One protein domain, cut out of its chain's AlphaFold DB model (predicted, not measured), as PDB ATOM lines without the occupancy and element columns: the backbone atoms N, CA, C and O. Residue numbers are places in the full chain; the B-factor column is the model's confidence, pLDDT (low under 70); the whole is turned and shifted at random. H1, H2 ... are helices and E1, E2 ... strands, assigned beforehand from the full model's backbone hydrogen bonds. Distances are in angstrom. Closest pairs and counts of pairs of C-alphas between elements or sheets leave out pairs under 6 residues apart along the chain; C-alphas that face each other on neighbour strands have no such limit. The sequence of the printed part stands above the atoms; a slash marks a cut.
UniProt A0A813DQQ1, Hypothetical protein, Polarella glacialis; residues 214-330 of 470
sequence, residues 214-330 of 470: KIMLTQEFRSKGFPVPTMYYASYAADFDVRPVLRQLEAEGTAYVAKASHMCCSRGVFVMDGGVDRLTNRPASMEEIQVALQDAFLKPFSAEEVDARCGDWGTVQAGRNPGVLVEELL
ATOM      1  N   LYS A 214     -28.975  -0.251  38.056       92.00
ATOM      2  CA  LYS A 214     -27.934  -1.214  38.454       92.00
ATOM      3  C   LYS A 214     -27.977  -2.527  37.669       92.00
ATOM      4  O   LYS A 214     -26.920  -3.110  37.431       92.00
ATOM      5  N   ILE A 215     -29.157  -3.009  37.266       95.25
ATOM      6  CA  ILE A 215     -29.286  -4.228  36.450       95.25
ATOM      7  C   ILE A 215     -28.668  -3.986  35.077       95.25
ATOM      8  O   ILE A 215     -27.770  -4.730  34.675       95.25
ATOM      9  N   MET A 216     -29.122  -2.941  34.384       93.12
ATOM     10  CA  MET A 216     -28.646  -2.622  33.041       93.12
ATOM     11  C   MET A 216     -27.155  -2.280  33.044       93.12
ATOM     12  O   MET A 216     -26.409  -2.841  32.242       93.12
ATOM     13  N   LEU A 217     -26.705  -1.453  33.992       91.12
ATOM     14  CA  LEU A 217     -25.296  -1.100  34.166       91.12
ATOM     15  C   LEU A 217     -24.416  -2.347  34.326       91.12
ATOM     16  O   LEU A 217     -23.406  -2.513  33.641       91.12
ATOM     17  N   THR A 218     -24.827  -3.267  35.205       94.19
ATOM     18  CA  THR A 218     -24.080  -4.505  35.458       94.19
ATOM     19  C   THR A 218     -24.030  -5.395  34.215       94.19
ATOM     20  O   THR A 218     -22.988  -5.984  33.918       94.19
ATOM     21  N   GLN A 219     -25.135  -5.503  33.473       94.94
ATOM     22  CA  GLN A 219     -25.191  -6.269  32.224       94.94
ATOM     23  C   GLN A 219     -24.302  -5.651  31.141       94.94
ATOM     24  O   GLN A 219     -23.547  -6.374  30.487       94.94
ATOM     25  N   GLU A 220     -24.341  -4.327  30.986       92.69
ATOM     26  CA  GLU A 220     -23.511  -3.597  30.033       92.69
ATOM     27  C   GLU A 220     -22.024  -3.814  30.329       92.69
ATOM     28  O   GLU A 220     -21.262  -4.215  29.445       92.69
ATOM     29  N   PHE A 221     -21.603  -3.634  31.579       93.50
ATOM     30  CA  PHE A 221     -20.204  -3.805  31.969       93.50
ATOM     31  C   PHE A 221     -19.723  -5.237  31.845       93.50
ATOM     32  O   PHE A 221     -18.639  -5.468  31.305       93.50
ATOM     33  N   ARG A 222     -20.563  -6.205  32.210       95.56
ATOM     34  CA  ARG A 222     -20.271  -7.613  31.952       95.56
ATOM     35  C   ARG A 222     -20.090  -7.885  30.456       95.56
ATOM     36  O   ARG A 222     -19.158  -8.594  30.087       95.56
ATOM     37  N   SER A 223     -20.928  -7.305  29.592       95.25
ATOM     38  CA  SER A 223     -20.824  -7.483  28.133       95.25
ATOM     39  C   SER A 223     -19.541  -6.883  27.541       95.25
ATOM     40  O   SER A 223     -19.000  -7.418  26.575       95.25
ATOM     41  N   LYS A 224     -19.014  -5.821  28.163       93.62
ATOM     42  CA  LYS A 224     -17.729  -5.189  27.822       93.62
ATOM     43  C   LYS A 224     -16.518  -5.913  28.428       93.62
ATOM     44  O   LYS A 224     -15.386  -5.485  28.223       93.62
ATOM     45  N   GLY A 225     -16.738  -7.008  29.160       95.00
ATOM     46  CA  GLY A 225     -15.681  -7.775  29.819       95.00
ATOM     47  C   GLY A 225     -15.148  -7.127  31.095       95.00
ATOM     48  O   GLY A 225     -14.105  -7.548  31.598       95.00
ATOM     49  N   PHE A 226     -15.838  -6.119  31.634       95.06
ATOM     50  CA  PHE A 226     -15.435  -5.512  32.889       95.06
ATOM     51  C   PHE A 226     -15.835  -6.379  34.094       95.06
ATOM     52  O   PHE A 226     -16.891  -7.026  34.075       95.06
ATOM     53  N   PRO A 227     -15.028  -6.390  35.171       95.69
ATOM     54  CA  PRO A 227     -15.349  -7.153  36.366       95.69
ATOM     55  C   PRO A 227     -16.490  -6.486  37.139       95.69
ATOM     56  O   PRO A 227     -16.400  -5.318  37.511       95.69
ATOM     57  N   VAL A 228     -17.535  -7.253  37.433       97.00
ATOM     58  CA  VAL A 228     -18.703  -6.846  38.230       97.00
ATOM     59  C   VAL A 228     -19.039  -7.947  39.245       97.00
ATOM     60  O   VAL A 228     -18.588  -9.086  39.056       97.00
ATOM     61  N   PRO A 229     -19.814  -7.664  40.309       97.00
ATOM     62  CA  PRO A 229     -20.323  -8.700  41.198       97.00
ATOM     63  C   PRO A 229     -21.128  -9.763  40.439       97.00
ATOM     64  O   PRO A 229     -21.765  -9.499  39.405       97.00
ATOM     65  N   THR A 230     -21.107 -10.990  40.955       97.50
ATOM     66  CA  THR A 230     -21.972 -12.049  40.431       97.50
ATOM     67  C   THR A 230     -23.424 -11.681  40.711       97.50
ATOM     68  O   THR A 230     -23.776 -11.344  41.834       97.50
ATOM     69  N   MET A 231     -24.276 -11.733  39.686       98.00
ATOM     70  CA  MET A 231     -25.702 -11.427  39.814       98.00
ATOM     71  C   MET A 231     -26.470 -12.745  39.826       98.00
ATOM     72  O   MET A 231     -26.453 -13.461  38.824       98.00
ATOM     73  N   TYR A 232     -27.110 -13.062  40.949       98.38
ATOM     74  CA  TYR A 232     -27.888 -14.288  41.140       98.38
ATOM     75  C   TYR A 232     -29.325 -14.142  40.640       98.38
ATOM     76  O   TYR A 232     -29.935 -15.112  40.197       98.38
ATOM     77  N   TYR A 233     -29.867 -12.926  40.701       98.50
ATOM     78  CA  TYR A 233     -31.224 -12.621  40.268       98.50
ATOM     79  C   TYR A 233     -31.319 -11.184  39.772       98.50
ATOM     80  O   TYR A 233     -30.704 -10.288  40.347       98.50
ATOM     81  N   ALA A 234     -32.128 -10.963  38.740       98.06
ATOM     82  CA  ALA A 234     -32.550  -9.640  38.307       98.06
ATOM     83  C   ALA A 234     -33.921  -9.722  37.635       98.06
ATOM     84  O   ALA A 234     -34.180 -10.646  36.862       98.06
ATOM     85  N   SER A 235     -34.789  -8.754  37.914       97.94
ATOM     86  CA  SER A 235     -36.097  -8.648  37.273       97.94
ATOM     87  C   SER A 235     -36.568  -7.198  37.195       97.94
ATOM     88  O   SER A 235     -36.339  -6.413  38.116       97.94
ATOM     89  N   TYR A 236     -37.269  -6.885  36.107       97.06
ATOM     90  CA  TYR A 236     -38.073  -5.669  35.929       97.06
ATOM     91  C   TYR A 236     -39.580  -5.956  36.004       97.06
ATOM     92  O   TYR A 236     -40.402  -5.057  35.852       97.06
ATOM     93  N   ALA A 237     -39.968  -7.221  36.184       97.25
ATOM     94  CA  ALA A 237     -41.368  -7.608  36.240       97.25
ATOM     95  C   ALA A 237     -41.963  -7.231  37.603       97.25
ATOM     96  O   ALA A 237     -41.345  -7.472  38.636       97.25
ATOM     97  N   ALA A 238     -43.170  -6.662  37.614       95.44
ATOM     98  CA  ALA A 238     -43.830  -6.222  38.846       95.44
ATOM     99  C   ALA A 238     -44.235  -7.381  39.779       95.44
ATOM    100  O   ALA A 238     -44.444  -7.172  40.971       95.44
ATOM    101  N   ASP A 239     -44.336  -8.599  39.245       97.06
ATOM    102  CA  ASP A 239     -44.647  -9.841  39.957       97.06
ATOM    103  C   ASP A 239     -43.391 -10.631  40.368       97.06
ATOM    104  O   ASP A 239     -43.467 -11.830  40.631       97.06
ATOM    105  N   PHE A 240     -42.227  -9.973  40.432       98.12
ATOM    106  CA  PHE A 240     -40.973 -10.601  40.841       98.12
ATOM    107  C   PHE A 240     -41.075 -11.293  42.215       98.12
ATOM    108  O   PHE A 240     -41.717 -10.797  43.146       98.12
ATOM    109  N   ASP A 241     -40.348 -12.402  42.373       98.31
ATOM    110  CA  ASP A 241     -40.208 -13.114  43.644       98.31
ATOM    111  C   ASP A 241     -38.743 -13.507  43.865       98.31
ATOM    112  O   ASP A 241     -38.217 -14.397  43.193       98.31
ATOM    113  N   VAL A 242     -38.071 -12.838  44.808       98.56
ATOM    114  CA  VAL A 242     -36.676 -13.146  45.156       98.56
ATOM    115  C   VAL A 242     -36.565 -14.334  46.116       98.56
ATOM    116  O   VAL A 242     -35.500 -14.932  46.236       98.56
ATOM    117  N   ARG A 243     -37.640 -14.746  46.796       98.62
ATOM    118  CA  ARG A 243     -37.568 -15.749  47.878       98.62
ATOM    119  C   ARG A 243     -36.971 -17.095  47.441       98.62
ATOM    120  O   ARG A 243     -36.225 -17.665  48.238       98.62
ATOM    121  N   PRO A 244     -37.233 -17.633  46.228       98.62
ATOM    122  CA  PRO A 244     -36.582 -18.861  45.777       98.62
ATOM    123  C   PRO A 244     -35.054 -18.745  45.719       98.62
ATOM    124  O   PRO A 244     -34.376 -19.650  46.203       98.62
ATOM    125  N   VAL A 245     -34.523 -17.633  45.191       98.69
ATOM    126  CA  VAL A 245     -33.069 -17.417  45.116       98.69
ATOM    127  C   VAL A 245     -32.476 -17.174  46.502       98.69
ATOM    128  O   VAL A 245     -31.442 -17.750  46.824       98.69
ATOM    129  N   LEU A 246     -33.159 -16.415  47.369       98.56
ATOM    130  CA  LEU A 246     -32.683 -16.171  48.736       98.56
ATOM    131  C   LEU A 246     -32.600 -17.471  49.541       98.56
ATOM    132  O   LEU A 246     -31.600 -17.725  50.205       98.56
ATOM    133  N   ARG A 247     -33.613 -18.340  49.423       98.50
ATOM    134  CA  ARG A 247     -33.624 -19.654  50.076       98.50
ATOM    135  C   ARG A 247     -32.456 -20.525  49.640       98.50
ATOM    136  O   ARG A 247     -31.882 -21.217  50.476       98.50
ATOM    137  N   GLN A 248     -32.134 -20.514  48.350       98.50
ATOM    138  CA  GLN A 248     -30.990 -21.253  47.831       98.50
ATOM    139  C   GLN A 248     -29.680 -20.713  48.420       98.50
ATOM    140  O   GLN A 248     -28.910 -21.489  48.980       98.50
ATOM    141  N   LEU A 249     -29.462 -19.396  48.355       98.38
ATOM    142  CA  LEU A 249     -28.241 -18.760  48.860       98.38
ATOM    143  C   LEU A 249     -28.050 -18.999  50.366       98.38
ATOM    144  O   LEU A 249     -26.952 -19.339  50.797       98.38
ATOM    145  N   GLU A 250     -29.117 -18.908  51.165       97.44
ATOM    146  CA  GLU A 250     -29.056 -19.193  52.607       97.44
ATOM    147  C   GLU A 250     -28.769 -20.669  52.909       97.44
ATOM    148  O   GLU A 250     -27.993 -20.962  53.818       97.44
ATOM    149  N   ALA A 251     -29.342 -21.602  52.141       97.69
ATOM    150  CA  ALA A 251     -29.057 -23.031  52.290       97.69
ATOM    151  C   ALA A 251     -27.598 -23.380  51.943       97.69
ATOM    152  O   ALA A 251     -27.030 -24.303  52.524       97.69
ATOM    153  N   GLU A 252     -26.993 -22.633  51.017       98.00
ATOM    154  CA  GLU A 252     -25.583 -22.750  50.628       98.00
ATOM    155  C   GLU A 252     -24.633 -21.997  51.580       98.00
ATOM    156  O   GLU A 252     -23.419 -22.182  51.511       98.00
ATOM    157  N   GLY A 253     -25.163 -21.163  52.484       96.94
ATOM    158  CA  GLY A 253     -24.360 -20.281  53.335       96.94
ATOM    159  C   GLY A 253     -23.692 -19.133  52.567       96.94
ATOM    160  O   GLY A 253     -22.693 -18.584  53.030       96.94
ATOM    161  N   THR A 254     -24.220 -18.775  51.398       97.56
ATOM    162  CA  THR A 254     -23.684 -17.727  50.522       97.56
ATOM    163  C   THR A 254     -24.203 -16.357  50.954       97.56
ATOM    164  O   THR A 254     -25.410 -16.119  50.971       97.56
ATOM    165  N   ALA A 255     -23.297 -15.430  51.272       97.12
ATOM    166  CA  ALA A 255     -23.651 -14.044  51.576       97.12
ATOM    167  C   ALA A 255     -24.064 -13.269  50.308       97.12
ATOM    168  O   ALA A 255     -23.513 -13.481  49.221       97.12
ATOM    169  N   TYR A 256     -25.024 -12.351  50.437       98.19
ATOM    170  CA  TYR A 256     -25.636 -11.668  49.295       98.19
ATOM    171  C   TYR A 256     -26.070 -10.232  49.600       98.19
ATOM    172  O   TYR A 256     -26.256  -9.838  50.749       98.19
ATOM    173  N   VAL A 257     -26.274  -9.446  48.543       97.81
ATOM    174  CA  VAL A 257     -26.917  -8.130  48.600       97.81
ATOM    175  C   VAL A 257     -28.202  -8.185  47.788       97.81
ATOM    176  O   VAL A 257     -28.168  -8.477  46.595       97.81
ATOM    177  N   ALA A 258     -29.339  -7.899  48.418       98.25
ATOM    178  CA  ALA A 258     -30.625  -7.766  47.737       98.25
ATOM    179  C   ALA A 258     -31.005  -6.284  47.685       98.25
ATOM    180  O   ALA A 258     -31.048  -5.624  48.725       98.25
ATOM    181  N   LYS A 259     -31.238  -5.736  46.487       97.00
ATOM    182  CA  LYS A 259     -31.463  -4.295  46.319       97.00
ATOM    183  C   LYS A 259     -32.419  -3.937  45.186       97.00
ATOM    184  O   LYS A 259     -32.471  -4.606  44.152       97.00
ATOM    185  N   ALA A 260     -33.133  -2.828  45.358       95.75
ATOM    186  CA  ALA A 260     -33.823  -2.166  44.258       95.75
ATOM    187  C   ALA A 260     -32.798  -1.538  43.294       95.75
ATOM    188  O   ALA A 260     -31.883  -0.825  43.707       95.75
ATOM    189  N   SER A 261     -32.960  -1.797  41.996       94.00
ATOM    190  CA  SER A 261     -32.034  -1.357  40.943       94.00
ATOM    191  C   SER A 261     -31.957   0.166  40.853       94.00
ATOM    192  O   SER A 261     -30.877   0.741  40.800       94.00
ATOM    193  N   HIS A 262     -33.120   0.806  40.926       90.75
ATOM    194  CA  HIS A 262     -33.345   2.218  40.634       90.75
ATOM    195  C   HIS A 262     -33.274   3.136  41.867       90.75
ATOM    196  O   HIS A 262     -33.567   4.319  41.752       90.75
ATOM    197  N   MET A 263     -32.952   2.598  43.051       88.88
ATOM    198  CA  MET A 263     -32.932   3.339  44.320       88.88
ATOM    199  C   MET A 263     -31.505   3.658  44.776       88.88
ATOM    200  O   MET A 263     -30.569   2.906  44.494       88.88
ATOM    201  N   CYS A 264     -31.350   4.733  45.549       85.69
ATOM    202  CA  CYS A 264     -30.118   5.120  46.244       85.69
ATOM    203  C   CYS A 264     -30.325   5.147  47.780       85.69
ATOM    204  O   CYS A 264     -31.336   4.662  48.297       85.69
ATOM    205  N   CYS A 265     -29.361   5.685  48.541       82.44
ATOM    206  CA  CYS A 265     -29.475   5.909  49.996       82.44
ATOM    207  C   CYS A 265     -29.719   4.664  50.867       82.44
ATOM    208  O   CYS A 265     -30.212   4.780  51.986       82.44
ATOM    209  N   SER A 266     -29.380   3.464  50.391       85.75
ATOM    210  CA  SER A 266     -29.706   2.193  51.066       85.75
ATOM    211  C   SER A 266     -31.213   1.901  51.204       85.75
ATOM    212  O   SER A 266     -31.592   0.979  51.925       85.75
ATOM    213  N   ARG A 267     -32.097   2.646  50.522       87.44
ATOM    214  CA  ARG A 267     -33.540   2.364  50.539       87.44
ATOM    215  C   ARG A 267     -33.816   1.093  49.741       87.44
ATOM    216  O   ARG A 267     -33.504   1.020  48.556       87.44
ATOM    217  N   GLY A 268     -34.412   0.098  50.399       92.00
ATOM    218  CA  GLY A 268     -34.642  -1.210  49.788       92.00
ATOM    219  C   GLY A 268     -33.333  -1.929  49.463       92.00
ATOM    220  O   GLY A 268     -33.226  -2.516  48.392       92.00
ATOM    221  N   VAL A 269     -32.335  -1.829  50.347       95.62
ATOM    222  CA  VAL A 269     -31.066  -2.560  50.268       95.62
ATOM    223  C   VAL A 269     -30.917  -3.409  51.525       95.62
ATOM    224  O   VAL A 269     -31.061  -2.898  52.631       95.62
ATOM    225  N   PHE A 270     -30.588  -4.682  51.345       97.31
ATOM    226  CA  PHE A 270     -30.282  -5.634  52.408       97.31
ATOM    227  C   PHE A 270     -28.918  -6.247  52.131       97.31
ATOM    228  O   PHE A 270     -28.677  -6.731  51.023       97.31
ATOM    229  N   VAL A 271     -28.029  -6.228  53.123       95.88
ATOM    230  CA  VAL A 271     -26.691  -6.823  53.015       95.88
ATOM    231  C   VAL A 271     -26.661  -8.039  53.921       95.88
ATOM    232  O   VAL A 271     -26.422  -7.917  55.116       95.88
ATOM    233  N   MET A 272     -26.956  -9.206  53.370       97.31
ATOM    234  CA  MET A 272     -27.232 -10.413  54.137       97.31
ATOM    235  C   MET A 272     -25.997 -11.296  54.251       97.31
ATOM    236  O   MET A 272     -25.371 -11.658  53.255       97.31
ATOM    237  N   ASP A 273     -25.674 -11.685  55.479       95.25
ATOM    238  CA  ASP A 273     -24.578 -12.601  55.779       95.25
ATOM    239  C   ASP A 273     -24.916 -13.406  57.041       95.25
ATOM    240  O   ASP A 273     -25.209 -12.843  58.098       95.25
ATOM    241  N   GLY A 274     -24.957 -14.734  56.911       95.00
ATOM    242  CA  GLY A 274     -25.375 -15.632  57.991       95.00
ATOM    243  C   GLY A 274     -26.802 -15.382  58.503       95.00
ATOM    244  O   GLY A 274     -27.057 -15.539  59.694       95.00
ATOM    245  N   GLY A 275     -27.720 -14.941  57.632       94.94
ATOM    246  CA  GLY A 275     -29.107 -14.611  57.997       94.94
ATOM    247  C   GLY A 275     -29.277 -13.283  58.749       94.94
ATOM    248  O   GLY A 275     -30.370 -12.983  59.231       94.94
ATOM    249  N   VAL A 276     -28.217 -12.478  58.857       95.25
ATOM    250  CA  VAL A 276     -28.238 -11.157  59.496       95.25
ATOM    251  C   VAL A 276     -28.071 -10.078  58.432       95.25
ATOM    252  O   VAL A 276     -27.122 -10.125  57.649       95.25
ATOM    253  N   ASP A 277     -28.957  -9.081  58.433       95.31
ATOM    254  CA  ASP A 277     -28.754  -7.857  57.665       95.31
ATOM    255  C   ASP A 277     -27.667  -7.018  58.336       95.31
ATOM    256  O   ASP A 277     -27.829  -6.462  59.426       95.31
ATOM    257  N   ARG A 278     -26.538  -6.904  57.655       91.56
ATOM    258  CA  ARG A 278     -25.359  -6.181  58.101       91.56
ATOM    259  C   ARG A 278     -25.541  -4.671  58.091       91.56
ATOM    260  O   ARG A 278     -24.713  -4.002  58.707       91.56
ATOM    261  N   LEU A 279     -26.593  -4.113  57.477       89.25
ATOM    262  CA  LEU A 279     -26.915  -2.677  57.549       89.25
ATOM    263  C   LEU A 279     -27.654  -2.293  58.837       89.25
ATOM    264  O   LEU A 279     -27.377  -1.231  59.408       89.25
ATOM    265  N   THR A 280     -28.532  -3.155  59.339       90.69
ATOM    266  CA  THR A 280     -29.270  -2.924  60.594       90.69
ATOM    267  C   THR A 280     -28.724  -3.716  61.784       90.69
ATOM    268  O   THR A 280     -29.063  -3.408  62.927       90.69
ATOM    269  N   ASN A 281     -27.847  -4.690  61.530       90.88
ATOM    270  CA  ASN A 281     -27.380  -5.705  62.480       90.88
ATOM    271  C   ASN A 281     -28.531  -6.497  63.118       90.88
ATOM    272  O   ASN A 281     -28.519  -6.791  64.314       90.88
ATOM    273  N   ARG A 282     -29.569  -6.789  62.331       93.50
ATOM    274  CA  ARG A 282     -30.737  -7.558  62.765       93.50
ATOM    275  C   ARG A 282     -30.977  -8.712  61.799       93.50
ATOM    276  O   ARG A 282     -30.683  -8.571  60.614       93.50
ATOM    277  N   PRO A 283     -31.511  -9.847  62.270       97.00
ATOM    278  CA  PRO A 283     -32.042 -10.851  61.363       97.00
ATOM    279  C   PRO A 283     -33.137 -10.227  60.497       97.00
ATOM    280  O   PRO A 283     -33.991  -9.519  61.030       97.00
ATOM    281  N   ALA A 284     -33.113 -10.508  59.199       97.62
ATOM    282  CA  ALA A 284     -34.166 -10.121  58.267       97.62
ATOM    283  C   ALA A 284     -34.698 -11.386  57.596       97.62
ATOM    284  O   ALA A 284     -33.926 -12.229  57.140       97.62
ATOM    285  N   SER A 285     -36.019 -11.545  57.569       98.06
ATOM    286  CA  SER A 285     -36.627 -12.713  56.921       98.06
ATOM    287  C   SER A 285     -36.708 -12.526  55.403       98.06
ATOM    288  O   SER A 285     -36.849 -11.404  54.921       98.06
ATOM    289  N   MET A 286     -36.717 -13.617  54.629       98.44
ATOM    290  CA  MET A 286     -36.917 -13.532  53.171       98.44
ATOM    291  C   MET A 286     -38.227 -12.816  52.794       98.44
ATOM    292  O   MET A 286     -38.286 -12.151  51.763       98.44
ATOM    293  N   GLU A 287     -39.277 -12.953  53.614       98.44
ATOM    294  CA  GLU A 287     -40.563 -12.279  53.393       98.44
ATOM    295  C   GLU A 287     -40.451 -10.770  53.631       98.44
ATOM    296  O   GLU A 287     -40.949  -9.981  52.836       98.44
ATOM    297  N   GLU A 288     -39.743 -10.361  54.684       98.25
ATOM    298  CA  GLU A 288     -39.448  -8.950  54.950       98.25
ATOM    299  C   GLU A 288     -38.654  -8.318  53.801       98.25
ATOM    300  O   GLU A 288     -39.020  -7.243  53.326       98.25
ATOM    301  N   ILE A 289     -37.623  -9.013  53.306       98.25
ATOM    302  CA  ILE A 289     -36.824  -8.566  52.158       98.25
ATOM    303  C   ILE A 289     -37.712  -8.422  50.914       98.25
ATOM    304  O   ILE A 289     -37.683  -7.382  50.256       98.25
ATOM    305  N   GLN A 290     -38.540  -9.428  50.610       98.25
ATOM    306  CA  GLN A 290     -39.471  -9.395  49.477       98.25
ATOM    307  C   GLN A 290     -40.438  -8.205  49.569       98.25
ATOM    308  O   GLN A 290     -40.568  -7.454  48.603       98.25
ATOM    309  N   VAL A 291     -41.084  -8.004  50.721       98.00
ATOM    310  CA  VAL A 291     -42.047  -6.912  50.934       98.00
ATOM    311  C   VAL A 291     -41.369  -5.548  50.814       98.00
ATOM    312  O   VAL A 291     -41.906  -4.653  50.163       98.00
ATOM    313  N   ALA A 292     -40.180  -5.377  51.392       97.00
ATOM    314  CA  ALA A 292     -39.443  -4.120  51.309       97.00
ATOM    315  C   ALA A 292     -38.989  -3.802  49.874       97.00
ATOM    316  O   ALA A 292     -39.053  -2.648  49.448       97.00
ATOM    317  N   LEU A 293     -38.572  -4.813  49.106       97.25
ATOM    318  CA  LEU A 293     -38.234  -4.643  47.692       97.25
ATOM    319  C   LEU A 293     -39.474  -4.344  46.846       97.25
ATOM    320  O   LEU A 293     -39.388  -3.529  45.931       97.25
ATOM    321  N   GLN A 294     -40.626  -4.949  47.152       97.50
ATOM    322  CA  GLN A 294     -41.895  -4.634  46.485       97.50
ATOM    323  C   GLN A 294     -42.337  -3.203  46.784       97.50
ATOM    324  O   GLN A 294     -42.753  -2.490  45.875       97.50
ATOM    325  N   ASP A 295     -42.207  -2.756  48.033       95.81
ATOM    326  CA  ASP A 295     -42.500  -1.374  48.406       95.81
ATOM    327  C   ASP A 295     -41.588  -0.394  47.658       95.81
ATOM    328  O   ASP A 295     -42.081   0.565  47.067       95.81
ATOM    329  N   ALA A 296     -40.282  -0.675  47.596       93.56
ATOM    330  CA  ALA A 296     -39.338   0.124  46.819       93.56
ATOM    331  C   ALA A 296     -39.684   0.127  45.321       93.56
ATOM    332  O   ALA A 296     -39.666   1.179  44.693       93.56
ATOM    333  N   PHE A 297     -40.057  -1.021  44.752       94.56
ATOM    334  CA  PHE A 297     -40.478  -1.139  43.355       94.56
ATOM    335  C   PHE A 297     -41.724  -0.299  43.042       94.56
ATOM    336  O   PHE A 297     -41.786   0.357  42.006       94.56
ATOM    337  N   LEU A 298     -42.720  -0.317  43.931       94.19
ATOM    338  CA  LEU A 298     -43.995   0.383  43.745       94.19
ATOM    339  C   LEU A 298     -43.923   1.877  44.084       94.19
ATOM    340  O   LEU A 298     -44.781   2.643  43.642       94.19
ATOM    341  N   LYS A 299     -42.938   2.288  44.885       92.12
ATOM    342  CA  LYS A 299     -42.773   3.662  45.371       92.12
ATOM    343  C   LYS A 299     -41.368   4.185  45.059       92.12
ATOM    344  O   LYS A 299     -40.615   4.451  46.004       92.12
ATOM    345  N   PRO A 300     -41.003   4.340  43.771       87.56
ATOM    346  CA  PRO A 300     -39.755   4.995  43.393       87.56
ATOM    347  C   PRO A 300     -39.703   6.422  43.954       87.56
ATOM    348  O   PRO A 300     -40.744   7.004  44.265       87.56
ATOM    349  N   PHE A 301     -38.500   6.993  44.059       84.00
ATOM    350  CA  PHE A 301     -38.328   8.382  44.492       84.00
ATOM    351  C   PHE A 301     -39.167   9.342  43.640       84.00
ATOM    352  O   PHE A 301     -39.080   9.338  42.406       84.00
ATOM    353  N   SER A 302     -39.941  10.198  44.302       82.88
ATOM    354  CA  SER A 302     -40.538  11.364  43.654       82.88
ATOM    355  C   SER A 302     -39.499  12.479  43.495       82.88
ATOM    356  O   SER A 302     -38.465  12.483  44.164       82.88
ATOM    357  N   ALA A 303     -39.760  13.449  42.612       78.56
ATOM    358  CA  ALA A 303     -38.852  14.584  42.415       78.56
ATOM    359  C   ALA A 303     -38.662  15.411  43.701       78.56
ATOM    360  O   ALA A 303     -37.603  15.994  43.914       78.56
ATOM    361  N   GLU A 304     -39.680  15.435  44.561       80.75
ATOM    362  CA  GLU A 304     -39.684  16.125  45.851       80.75
ATOM    363  C   GLU A 304     -38.875  15.382  46.926       80.75
ATOM    364  O   GLU A 304     -38.421  15.999  47.887       80.75
ATOM    365  N   GLU A 305     -38.682  14.070  46.771       77.75
ATOM    366  CA  GLU A 305     -37.922  13.229  47.702       77.75
ATOM    367  C   GLU A 305     -36.414  13.189  47.387       77.75
ATOM    368  O   GLU A 305     -35.635  12.648  48.176       77.75
ATOM    369  N   VAL A 306     -35.980  13.749  46.251       71.44
ATOM    370  CA  VAL A 306     -34.564  13.782  45.856       71.44
ATOM    371  C   VAL A 306     -33.788  14.765  46.741       71.44
ATOM    372  O   VAL A 306     -33.833  15.979  46.543       71.44
ATOM    373  N   ASP A 307     -33.022  14.242  47.702       69.44
ATOM    374  CA  ASP A 307     -31.991  15.013  48.407       69.44
ATOM    375  C   ASP A 307     -30.743  15.092  47.523       69.44
ATOM    376  O   ASP A 307     -30.136  14.062  47.243       69.44
ATOM    377  N   ALA A 308     -30.307  16.300  47.154       58.94
ATOM    378  CA  ALA A 308     -29.095  16.524  46.356       58.94
ATOM    379  C   ALA A 308     -27.829  15.848  46.929       58.94
ATOM    380  O   ALA A 308     -26.873  15.598  46.195       58.94
ATOM    381  N   ARG A 309     -27.806  15.538  48.233       63.88
ATOM    382  CA  ARG A 309     -26.700  14.832  48.899       63.88
ATOM    383  C   ARG A 309     -26.769  13.313  48.766       63.88
ATOM    384  O   ARG A 309     -25.741  12.657  48.908       63.88
ATOM    385  N   CYS A 310     -27.961  12.756  48.571       61.31
ATOM    386  CA  CYS A 310     -28.222  11.328  48.747       61.31
ATOM    387  C   CYS A 310     -28.781  10.655  47.484       61.31
ATOM    388  O   CYS A 310     -28.503   9.482  47.240       61.31
ATOM    389  N   GLY A 311     -29.524  11.386  46.656       56.62
ATOM    390  CA  GLY A 311     -30.086  10.902  45.403       56.62
ATOM    391  C   GLY A 311     -29.893  11.906  44.284       56.62
ATOM    392  O   GLY A 311     -29.950  13.118  44.484       56.62
ATOM    393  N   ASP A 312     -29.643  11.390  43.090       61.78
ATOM    394  CA  ASP A 312     -29.624  12.198  41.884       61.78
ATOM    395  C   ASP A 312     -30.987  12.154  41.179       61.78
ATOM    396  O   ASP A 312     -31.842  11.302  41.429       61.78
ATOM    397  N   TRP A 313     -31.197  13.077  40.246       61.62
ATOM    398  CA  TRP A 313     -32.352  13.040  39.345       61.62
ATOM    399  C   TRP A 313     -32.426  11.751  38.512       61.62
ATOM    400  O   TRP A 313     -33.513  11.363  38.074       61.62
ATOM    401  N   GLY A 314     -31.288  11.086  38.298       66.50
ATOM    402  CA  GLY A 314     -31.218   9.801  37.613       66.50
ATOM    403  C   GLY A 314     -32.038   8.729  38.327       66.50
ATOM    404  O   GLY A 314     -32.657   7.912  37.660       66.50
ATOM    405  N   THR A 315     -32.154   8.801  39.652       72.06
ATOM    406  CA  THR A 315     -32.975   7.905  40.481       72.06
ATOM    407  C   THR A 315     -34.474   8.040  40.159       72.06
ATOM    408  O   THR A 315     -35.175   7.042  40.009       72.06
ATOM    409  N   VAL A 316     -34.973   9.267  39.952       76.81
ATOM    410  CA  VAL A 316     -36.379   9.514  39.556       76.81
ATOM    411  C   VAL A 316     -36.653   8.977  38.152       76.81
ATOM    412  O   VAL A 316     -37.705   8.394  37.890       76.81
ATOM    413  N   GLN A 317     -35.708   9.167  37.228       74.62
ATOM    414  CA  GLN A 317     -35.856   8.659  35.865       74.62
ATOM    415  C   GLN A 317     -35.728   7.136  35.796       74.62
ATOM    416  O   GLN A 317     -36.568   6.501  35.162       74.62
ATOM    417  N   ALA A 318     -34.750   6.547  36.484       70.31
ATOM    418  CA  ALA A 318     -34.606   5.100  36.628       70.31
ATOM    419  C   ALA A 318     -35.841   4.485  37.302       70.31
ATOM    420  O   ALA A 318     -36.270   3.396  36.933       70.31
ATOM    421  N   GLY A 319     -36.493   5.222  38.208       72.81
ATOM    422  CA  GLY A 319     -37.782   4.858  38.798       72.81
ATOM    423  C   GLY A 319     -38.932   4.690  37.799       72.81
ATOM    424  O   GLY A 319     -39.965   4.134  38.160       72.81
ATOM    425  N   ARG A 320     -38.775   5.105  36.532       82.44
ATOM    426  CA  ARG A 320     -39.733   4.796  35.453       82.44
ATOM    427  C   ARG A 320     -39.629   3.355  34.957       82.44
ATOM    428  O   ARG A 320     -40.574   2.867  34.346       82.44
ATOM    429  N   ASN A 321     -38.498   2.700  35.203       85.94
ATOM    430  CA  ASN A 321     -38.268   1.291  34.916       85.94
ATOM    431  C   ASN A 321     -37.710   0.600  36.171       85.94
ATOM    432  O   ASN A 321     -36.530   0.237  36.215       85.94
ATOM    433  N   PRO A 322     -38.521   0.473  37.236       90.25
ATOM    434  CA  PRO A 322     -38.042  -0.086  38.484       90.25
ATOM    435  C   PRO A 322     -37.616  -1.541  38.273       90.25
ATOM    436  O   PRO A 322     -38.302  -2.330  37.631       90.25
ATOM    437  N   GLY A 323     -36.462  -1.897  38.826       95.69
ATOM    438  CA  GLY A 323     -35.972  -3.271  38.860       95.69
ATOM    439  C   GLY A 323     -35.537  -3.687  40.258       95.69
ATOM    440  O   GLY A 323     -35.361  -2.841  41.141       95.69
ATOM    441  N   VAL A 324     -35.329  -4.986  40.443       97.62
ATOM    442  CA  VAL A 324     -34.792  -5.605  41.662       97.62
ATOM    443  C   VAL A 324     -33.707  -6.597  41.279       97.62
ATOM    444  O   VAL A 324     -33.867  -7.341  40.310       97.62
ATOM    445  N   LEU A 325     -32.622  -6.632  42.051       98.19
ATOM    446  CA  LEU A 325     -31.554  -7.607  41.879       98.19
ATOM    447  C   LEU A 325     -31.077  -8.213  43.200       98.19
ATOM    448  O   LEU A 325     -31.210  -7.614  44.268       98.19
ATOM    449  N   VAL A 326     -30.491  -9.403  43.086       98.50
ATOM    450  CA  VAL A 326     -29.721 -10.071  44.138       98.50
ATOM    451  C   VAL A 326     -28.339 -10.386  43.578       98.50
ATOM    452  O   VAL A 326     -28.220 -10.997  42.514       98.50
ATOM    453  N   GLU A 327     -27.298  -9.969  44.284       97.94
ATOM    454  CA  GLU A 327     -25.901 -10.105  43.870       97.94
ATOM    455  C   GLU A 327     -25.009 -10.624  45.005       97.94
ATOM    456  O   GLU A 327     -25.416 -10.716  46.162       97.94
ATOM    457  N   GLU A 328     -23.785 -10.987  44.651       97.25
ATOM    458  CA  GLU A 328     -22.718 -11.403  45.558       97.25
ATOM    459  C   GLU A 328     -22.358 -10.300  46.561       97.25
ATOM    460  O   GLU A 328     -22.037  -9.176  46.171       97.25
ATOM    461  N   LEU A 329     -22.335 -10.640  47.856       96.00
ATOM    462  CA  LEU A 329     -21.657  -9.809  48.846       96.00
ATOM    463  C   LEU A 329     -20.155 -10.094  48.775       96.00
ATOM    464  O   LEU A 329     -19.680 -11.123  49.262       96.00
ATOM    465  N   LEU A 330     -19.410  -9.167  48.175       94.75
ATOM    466  CA  LEU A 330     -17.951  -9.236  48.174       94.75
ATOM    467  C   LEU A 330     -17.402  -9.211  49.603       94.75
ATOM    468  O   LEU A 330     -18.071  -8.789  50.544       94.75
TER     469      LEU A 330
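This is residues 214 to 330 of the 470 residues of the protein "Hypothetical protein" of Polarella glacialis (UniProt A0A813DQQ1). A small antiparallel sheet of four strands has two helices, H2 and H3, over one face and H1 set slantwise over the other; short H4 and the loop before it, residues 299 to 312, lie beyond one end of the strands. The printed part has 117 residues with four named helices and four named strands, H1 E1 H2 E2 E3 H3 H4 E4 along the chain, sheet order E1 E4 E2 E3, class mixed. It is compact, with a radius of gyration of the C-alphas of 14.0 A and spans of 40 by 35 by 28 A.

H1, residues 214 to 223, is on the sheet, over E1, residues 231 to 235, and E4, residues 324 to 328; its closest C-alphas to E1 are Ile 215 and Ala 234, 6.6 A. E1 and E4 are antiparallel, N 235 to O 324 2.9 A. H2, residues 243 to 252, is on the opposite face, over E4 and E2, residues 256 to 260. E1, H2 and E2 form a split strand-helix-strand unit, E4 between its two strands, with a right-handed crossover. E4 and E2 are antiparallel, N 325 to O 259 2.9 A. E2 and E3, residues 269 to 273, form a hairpin, N 258 to O 270 2.9 A. H3, residues 286 to 298, runs along the strands on the same face as H2, at a height over the sheet of 8.4 A. Its residues 286 to 290 alone touch H2, closest C-alphas Arg 243 and Met 286, 5.8 A. H4, residues 313 to 318, is not on the sheet. In H1, H2, H3 and H4 every O i to N i+4 pair is within hydrogen-bond range.

H1, 14.0 A long, begins at C-alpha 214 (-27.934, -1.214, 38.454). H2 measures 14.1 A and H3 18.2 A. E4, 13.9 A, ends at C-alpha 328 (-22.718, -11.403, 45.558).

The two farthest C-alphas, Glu 252 and Glu 304, are 41.6 A apart. The printed part has no cut; the links E3 to H3 and H3 to H4 are long. Residues 307 to 314 have pLDDT under 70.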